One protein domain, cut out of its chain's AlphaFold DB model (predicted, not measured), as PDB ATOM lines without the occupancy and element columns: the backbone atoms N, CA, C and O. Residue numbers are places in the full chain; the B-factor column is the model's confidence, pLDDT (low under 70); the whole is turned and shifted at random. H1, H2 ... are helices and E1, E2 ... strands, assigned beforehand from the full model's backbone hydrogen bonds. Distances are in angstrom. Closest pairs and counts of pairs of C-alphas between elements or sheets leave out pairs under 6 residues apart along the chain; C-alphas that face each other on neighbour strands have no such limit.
ATOM      1  N   VAL A  81     -21.779   1.551  37.103       88.44
ATOM      2  CA  VAL A  81     -21.584   1.248  38.524       88.44
ATOM      3  C   VAL A  81     -22.132  -0.140  38.859       88.44
ATOM      4  O   VAL A  81     -23.331  -0.402  38.747       88.44
ATOM      5  N   VAL A  82     -21.254  -1.029  39.316       87.38
ATOM      6  CA  VAL A  82     -21.591  -2.372  39.797       87.38
ATOM      7  C   VAL A  82     -21.566  -2.366  41.319       87.38
ATOM      8  O   VAL A  82     -20.524  -2.160  41.935       87.38
ATOM      9  N   HIS A  83     -22.720  -2.618  41.933       87.75
ATOM     10  CA  HIS A  83     -22.822  -2.732  43.384       87.75
ATOM     11  C   HIS A  83     -22.496  -4.164  43.809       87.75
ATOM     12  O   HIS A  83     -23.145  -5.111  43.359       87.75
ATOM     13  N   VAL A  84     -21.510  -4.318  44.687       86.81
ATOM     14  CA  VAL A  84     -21.030  -5.613  45.173       86.81
ATOM     15  C   VAL A  84     -21.291  -5.721  46.663       86.81
ATOM     16  O   VAL A  84     -20.739  -4.961  47.452       86.81
ATOM     17  N   LYS A  85     -22.087  -6.709  47.069       84.12
ATOM     18  CA  LYS A  85     -22.266  -7.049  48.480       84.12
ATOM     19  C   LYS A  85     -21.201  -8.043  48.901       84.12
ATOM     20  O   LYS A  85     -21.175  -9.169  48.414       84.12
ATOM     21  N   VAL A  86     -20.355  -7.639  49.835       80.31
ATOM     22  CA  VAL A  86     -19.272  -8.457  50.370       80.31
ATOM     23  C   VAL A  86     -19.693  -9.030  51.719       80.31
ATOM     24  O   VAL A  86     -20.112  -8.308  52.626       80.31
ATOM     25  N   LYS A  87     -19.582 -10.349  51.866       79.00
ATOM     26  CA  LYS A  87     -19.837 -11.073  53.117       79.00
ATOM     27  C   LYS A  87     -18.625 -11.907  53.488       79.00
ATOM     28  O   LYS A  87     -17.897 -12.382  52.626       79.00
ATOM     29  N   TYR A  88     -18.428 -12.124  54.782       67.75
ATOM     30  CA  TYR A  88     -17.393 -13.039  55.241       67.75
ATOM     31  C   TYR A  88     -17.773 -14.488  54.921       67.75
ATOM     32  O   TYR A  88     -18.903 -14.914  55.190       67.75
ATOM     33  N   ASN A  89     -16.821 -15.248  54.388       74.00
ATOM     34  CA  ASN A  89     -17.002 -16.671  54.171       74.00
ATOM     35  C   ASN A  89     -16.874 -17.429  55.503       74.00
ATOM     36  O   ASN A  89     -15.782 -17.590  56.043       74.00
ATOM     37  N   LYS A  90     -17.995 -17.930  56.031       70.75
ATOM     38  CA  LYS A  90     -18.031 -18.669  57.308       70.75
ATOM     39  C   LYS A  90     -17.249 -19.978  57.277       70.75
ATOM     40  O   LYS A  90     -16.861 -20.476  58.336       70.75
ATOM     41  N   ASP A  91     -17.024 -20.530  56.095       76.38
ATOM     42  CA  ASP A  91     -16.322 -21.795  55.923       76.38
ATOM     43  C   ASP A  91     -14.815 -21.606  55.755       76.38
ATOM     44  O   ASP A  91     -14.079 -22.575  55.899       76.38
ATOM     45  N   TRP A  92     -14.351 -20.366  55.564       80.75
ATOM     46  CA  TRP A  92     -12.930 -20.056  55.459       80.75
ATOM     47  C   TRP A  92     -12.192 -20.390  56.758       80.75
ATOM     48  O   TRP A  92     -12.650 -20.083  57.871       80.75
ATOM     49  N   ARG A  93     -11.040 -21.036  56.621       68.44
ATOM     50  CA  ARG A  93     -10.135 -21.417  57.702       68.44
ATOM     51  C   ARG A  93      -8.732 -20.876  57.422       68.44
ATOM     52  O   ARG A  93      -8.340 -20.742  56.266       68.44
ATOM     53  N   PRO A  94      -7.937 -20.611  58.471       52.12
ATOM     54  CA  PRO A  94      -6.516 -20.326  58.303       52.12
ATOM     55  C   PRO A  94      -5.828 -21.442  57.497       52.12
ATOM     56  O   PRO A  94      -5.888 -22.608  57.885       52.12
ATOM     57  N   GLY A  95      -5.208 -21.079  56.371       66.31
ATOM     58  CA  GLY A  95      -4.624 -22.013  55.397       66.31
ATOM     59  C   GLY A  95      -5.395 -22.104  54.075       66.31
ATOM     60  O   GLY A  95      -4.815 -22.518  53.071       66.31
ATOM     61  N   ASP A  96      -6.655 -21.660  54.049       71.31
ATOM     62  CA  ASP A  96      -7.405 -21.481  52.808       71.31
ATOM     63  C   ASP A  96      -6.888 -20.254  52.032       71.31
ATOM     64  O   ASP A  96      -6.397 -19.295  52.641       71.31
ATOM     65  N   PRO A  97      -7.014 -20.234  50.692       74.81
ATOM     66  CA  PRO A  97      -6.651 -19.070  49.887       74.81
ATOM     67  C   PRO A  97      -7.339 -17.788  50.385       74.81
ATOM     68  O   PRO A  97      -8.543 -17.788  50.649       74.81
ATOM     69  N   GLU A  98      -6.594 -16.682  50.501       70.06
ATOM     70  CA  GLU A  98      -7.135 -15.383  50.957       70.06
ATOM     71  C   GLU A  98      -8.255 -14.859  50.042       70.06
ATOM     72  O   GLU A  98      -9.189 -14.216  50.512       70.06
ATOM     73  N   GLU A  99      -8.229 -15.205  48.754       72.19
ATOM     74  CA  GLU A  99      -9.303 -14.906  47.794       72.19
ATOM     75  C   GLU A  99     -10.664 -15.508  48.193       72.19
ATOM     76  O   GLU A  99     -11.705 -14.932  47.892       72.19
ATOM     77  N   ASN A 100     -10.673 -16.611  48.954       78.19
ATOM     78  CA  ASN A 100     -11.897 -17.277  49.412       78.19
ATOM     79  C   ASN A 100     -12.424 -16.730  50.740       78.19
ATOM     80  O   ASN A 100     -13.435 -17.216  51.255       78.19
ATOM     81  N   ARG A 101     -11.735 -15.755  51.332       73.75
ATOM     82  CA  ARG A 101     -12.101 -15.182  52.630       73.75
ATOM     83  C   ARG A 101     -13.416 -14.413  52.580       73.75
ATOM     84  O   ARG A 101     -14.132 -14.332  53.581       73.75
ATOM     85  N   TYR A 102     -13.747 -13.876  51.410       80.50
ATOM     86  CA  TYR A 102     -14.938 -13.076  51.188       80.50
ATOM     87  C   TYR A 102     -15.796 -13.679  50.078       80.50
ATOM     88  O   TYR A 102     -15.296 -14.137  49.057       80.50
ATOM     89  N   LEU A 103     -17.108 -13.651  50.281       81.94
ATOM     90  CA  LEU A 103     -18.113 -13.988  49.282       81.94
ATOM     91  C   LEU A 103     -18.688 -12.687  48.729       81.94
ATOM     92  O   LEU A 103     -19.171 -11.850  49.496       81.94
ATOM     93  N   CYS A 104     -18.634 -12.526  47.410       85.00
ATOM     94  CA  CYS A 104     -19.178 -11.367  46.715       85.00
ATOM     95  C   CYS A 104     -20.496 -11.735  46.027       85.00
ATOM     96  O   CYS A 104     -20.561 -12.705  45.279       85.00
ATOM     97  N   GLU A 105     -21.540 -10.950  46.268       85.56
ATOM     98  CA  GLU A 105     -22.834 -11.039  45.590       85.56
ATOM     99  C   GLU A 105     -23.025  -9.784  44.729       85.56
ATOM    100  O   GLU A 105     -23.021  -8.665  45.248       85.56
ATOM    101  N   TYR A 106     -23.193  -9.960  43.420       87.88
ATOM    102  CA  TYR A 106     -23.384  -8.880  42.449       87.88
ATOM    103  C   TYR A 106     -24.220  -9.364  41.255       87.88
ATOM    104  O   TYR A 106     -24.377 -10.566  41.052       87.88
ATOM    105  N   ASP A 107     -24.788  -8.427  40.493       83.31
ATOM    106  CA  ASP A 107     -25.625  -8.721  39.322       83.31
ATOM    107  C   ASP A 107     -24.824  -8.590  38.018       83.31
ATOM    108  O   ASP A 107     -24.539  -7.479  37.553       83.31
ATOM    109  N   GLY A 108     -24.445  -9.736  37.454       80.31
ATOM    110  CA  GLY A 108     -23.707  -9.863  36.199       80.31
ATOM    111  C   GLY A 108     -22.503 -10.798  36.305       80.31
ATOM    112  O   GLY A 108     -22.085 -11.180  37.395       80.31
ATOM    113  N   ASP A 109     -21.935 -11.135  35.151       80.62
ATOM    114  CA  ASP A 109     -20.753 -11.989  35.043       80.62
ATOM    115  C   ASP A 109     -19.507 -11.107  34.894       80.62
ATOM    116  O   ASP A 109     -19.091 -10.768  33.785       80.62
ATOM    117  N   TYR A 110     -18.937 -10.693  36.026       82.75
ATOM    118  CA  TYR A 110     -17.695  -9.920  36.074       82.75
ATOM    119  C   TYR A 110     -16.576 -10.741  36.705       82.75
ATOM    120  O   TYR A 110     -16.799 -11.454  37.686       82.75
ATOM    121  N   GLU A 111     -15.371 -10.577  36.173       77.88
ATOM    122  CA  GLU A 111     -14.143 -11.144  36.719       77.88
ATOM    123  C   GLU A 111     -13.294 -10.002  37.287       77.88
ATOM    124  O   GLU A 111     -12.873  -9.103  36.560       77.88
ATOM    125  N   PHE A 112     -13.093  -9.997  38.605       79.25
ATOM    126  CA  PHE A 112     -12.262  -9.014  39.294       79.25
ATOM    127  C   PHE A 112     -11.614  -9.632  40.534       79.25
ATOM    128  O   PHE A 112     -12.135 -10.583  41.117       79.25
ATOM    129  N   ILE A 113     -10.483  -9.068  40.960       78.81
ATOM    130  CA  ILE A 113      -9.793  -9.486  42.184       78.81
ATOM    131  C   ILE A 113     -10.185  -8.528  43.307       78.81
ATOM    132  O   ILE A 113      -9.896  -7.331  43.251       78.81
ATOM    133  N   LEU A 114     -10.835  -9.056  44.345       80.75
ATOM    134  CA  LEU A 114     -11.146  -8.291  45.547       80.75
ATOM    135  C   LEU A 114      -9.892  -8.157  46.418       80.75
ATOM    136  O   LEU A 114      -9.344  -9.142  46.904       80.75
ATOM    137  N   SER A 115      -9.488  -6.922  46.681       77.00
ATOM    138  CA  SER A 115      -8.474  -6.584  47.673       77.00
ATOM    139  C   SER A 115      -9.129  -5.908  48.875       77.00
ATOM    140  O   SER A 115     -10.016  -5.069  48.724       77.00
ATOM    141  N   SER A 116      -8.674  -6.244  50.082       73.44
ATOM    142  CA  SER A 116      -9.110  -5.580  51.317       73.44
ATOM    143  C   SER A 116      -7.970  -4.760  51.914       73.44
ATOM    144  O   SER A 116      -6.817  -5.193  51.941       73.44
ATOM    145  N   TYR A 117      -8.278  -3.551  52.369       61.41
ATOM    146  CA  TYR A 117      -7.336  -2.688  53.073       61.41
ATOM    147  C   TYR A 117      -7.279  -3.028  54.566       61.41
ATOM    148  O   TYR A 117      -8.178  -3.640  55.130       61.41
ATOM    149  N   VAL A 118      -6.245  -2.541  55.258       52.81
ATOM    150  CA  VAL A 118      -6.102  -2.695  56.721       52.81
ATOM    151  C   VAL A 118      -7.236  -1.996  57.485       52.81
ATOM    152  O   VAL A 118      -7.639  -2.422  58.567       52.81
ATOM    153  N   ASN A 119      -7.795  -0.925  56.916       51.91
ATOM    154  CA  ASN A 119      -8.985  -0.266  57.454       51.91
ATOM    155  C   ASN A 119     -10.282  -1.042  57.148       51.91
ATOM    156  O   ASN A 119     -11.323  -0.618  57.636       51.91
ATOM    157  N   GLY A 120     -10.188  -2.149  56.398       58.50
ATOM    158  CA  GLY A 120     -11.207  -3.082  55.904       58.50
ATOM    159  C   GLY A 120     -12.166  -2.527  54.846       58.50
ATOM    160  O   GLY A 120     -13.230  -3.101  54.638       58.50
ATOM    161  N   ASP A 121     -11.801  -1.428  54.186       66.88
ATOM    162  CA  ASP A 121     -12.425  -1.075  52.912       66.88
ATOM    163  C   ASP A 121     -12.014  -2.074  51.828       66.88
ATOM    164  O   ASP A 121     -10.931  -2.670  51.879       66.88
ATOM    165  N   PHE A 122     -12.871  -2.225  50.825       79.44
ATOM    166  CA  PHE A 122     -12.629  -3.087  49.679       79.44
ATOM    167  C   PHE A 122     -12.275  -2.261  48.449       79.44
ATOM    168  O   PHE A 122     -12.814  -1.175  48.233       79.44
ATOM    169  N   LYS A 123     -11.383  -2.803  47.628       79.81
ATOM    170  CA  LYS A 123     -11.078  -2.275  46.307       79.81
ATOM    171  C   LYS A 123     -10.864  -3.407  45.316       79.81
ATOM    172  O   LYS A 123     -10.624  -4.551  45.691       79.81
ATOM    173  N   THR A 124     -10.904  -3.045  44.051       80.12
ATOM    174  CA  THR A 124     -10.449  -3.867  42.938       80.12
ATOM    175  C   THR A 124      -9.406  -3.064  42.175       80.12
ATOM    176  O   THR A 124      -9.417  -1.836  42.244       80.12
ATOM    177  N   ASP A 125      -8.506  -3.742  41.474       71.44
ATOM    178  CA  ASP A 125      -7.545  -3.099  40.571       71.44
ATOM    179  C   ASP A 125      -8.135  -2.950  39.145       71.44
ATOM    180  O   ASP A 125      -7.406  -2.872  38.161       71.44
ATOM    181  N   TYR A 126      -9.469  -2.958  39.032       67.69
ATOM    182  CA  TYR A 126     -10.224  -2.850  37.782       67.69
ATOM    183  C   TYR A 126     -10.586  -1.384  37.501       67.69
ATOM    184  O   TYR A 126     -11.415  -0.823  38.218       67.69
ATOM    185  N   ASP A 127      -9.991  -0.796  36.462       61.88
ATOM    186  CA  ASP A 127     -10.112   0.628  36.090       61.88
ATOM    187  C   ASP A 127     -10.635   0.822  34.644       61.88
ATOM    188  O   ASP A 127     -10.261   1.763  33.949       61.88
ATOM    189  N   ASP A 128     -11.518  -0.069  34.180       74.56
ATOM    190  CA  ASP A 128     -12.088  -0.029  32.823       74.56
ATOM    191  C   ASP A 128     -13.556   0.468  32.813       74.56
ATOM    192  O   ASP A 128     -13.981   1.325  33.591       74.56
ATOM    193  N   ASN A 129     -14.378  -0.105  31.928       86.12
ATOM    194  CA  ASN A 129     -15.766   0.257  31.646       86.12
ATOM    195  C   ASN A 129     -16.756   0.068  32.812       86.12
ATOM    196  O   ASN A 129     -17.935   0.424  32.702       86.12
ATOM    197  N   TYR A 130     -16.302  -0.512  33.920       85.88
ATOM    198  CA  TYR A 130     -17.109  -0.791  35.098       85.88
ATOM    199  C   TYR A 130     -16.444  -0.222  36.338       85.88
ATOM    200  O   TYR A 130     -15.252  -0.409  36.566       85.88
ATOM    201  N   LYS A 131     -17.253   0.405  37.188       87.25
ATOM    202  CA  LYS A 131     -16.830   0.909  38.489       87.25
ATOM    203  C   LYS A 131     -17.486   0.083  39.582       87.25
ATOM    204  O   LYS A 131     -18.708   0.084  39.705       87.25
ATOM    205  N   PHE A 132     -16.688  -0.594  40.396       86.69
ATOM    206  CA  PHE A 132     -17.208  -1.416  41.484       86.69
ATOM    207  C   PHE A 132     -17.377  -0.594  42.760       86.69
ATOM    208  O   PHE A 132     -16.437   0.028  43.255       86.69
ATOM    209  N   GLU A 133     -18.585  -0.618  43.314       87.50
ATOM    210  CA  GLU A 133     -18.890  -0.067  44.626       87.50
ATOM    211  C   GLU A 133     -19.217  -1.193  45.597       87.50
ATOM    212  O   GLU A 133     -20.191  -1.925  45.434       87.50
ATOM    213  N   PHE A 134     -18.386  -1.327  46.627       84.38
ATOM    214  CA  PHE A 134     -18.507  -2.395  47.608       84.38
ATOM    215  C   PHE A 134     -19.355  -1.957  48.799       84.38
ATOM    216  O   PHE A 134     -19.147  -0.888  49.379       84.38
ATOM    217  N   GLU A 135     -20.281  -2.822  49.190       77.38
ATOM    218  CA  GLU A 135     -21.043  -2.727  50.421       77.38
ATOM    219  C   GLU A 135     -20.740  -3.935  51.308       77.38
ATOM    220  O   GLU A 135     -20.786  -5.071  50.835       77.38
ATOM    221  N   PRO A 136     -20.484  -3.728  52.604       66.94
ATOM    222  CA  PRO A 136     -20.486  -2.444  53.308       66.94
ATOM    223  C   PRO A 136     -19.164  -1.669  53.125       66.94
ATOM    224  O   PRO A 136     -18.084  -2.251  53.186       66.94
TER     225      PRO A 136
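AT A GLANCE: This is residues 81 to 136 of the 366 residues of an uncharacterized protein of Holdemanella porci (UniProt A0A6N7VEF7). A strongly twisted sheet of three strands, E2, E1 and E5, makes a wall, and the small hairpin E3 and E4 stands over one face of it, closest to E5. The short helix H1 leads straight into E2. The printed part has 56 residues with one named helix and five named strands, in the order E1 H1 E2 E3 E4 E5, and is mostly strand. The three-stranded sheet is mixed. The whole is compact, with a radius of gyration of the C-alphas of 11.6 A and spans of 35 by 23 by 18 A.

HOW THE PARTS SIT: Begin at the inner strand E1, residues 81 to 88. Its residues 81 to 85 pair with E5, residues 130 to 135, parallel at 37 degrees; look for N 82 and O 131, 2.8 A apart. Its residues 85 to 88 pair with E2, residues 102 to 105, antiparallel at 139 degrees, with N 87 and O 103 at 2.8 A. The hairpin of E3, residues 114 to 116, and E4, residues 122 to 124, is antiparallel, with N 115 and O 123 at 2.8 A. The closest C-alphas of E4 and E5, Phe 122 and Phe 134, are 6.3 A apart. E2 and E3 are near each other, with 5 pairs of C-alphas within 10 A, while E1 and E3 are apart. H1, residues 98 to 101, is not on the sheet; it is too short for an O i to N i+4 pair, and its 1 O i to N i+3 pair is within range.

IN THESE COORDINATES: Find C-alpha 81 at (-21.584, 1.248, 38.524); from there E1 runs 22.4 A to Tyr 88. H1 spans 5.2 A, E2 9.9 A, E3 6.7 A and E4 7.1 A. E5 runs 15.9 A, ending at C-alpha 135, (-21.043, -2.727, 50.421).

THE WHOLE: The two C-alphas farthest apart, those of Pro 94 and Asn 129, are 34.9 A apart. The printed part has no cut, and no link is long. Confidence is under 70 at residue 88, residues 93 to 95, 117 to 121, 126 to 127 and residue 136.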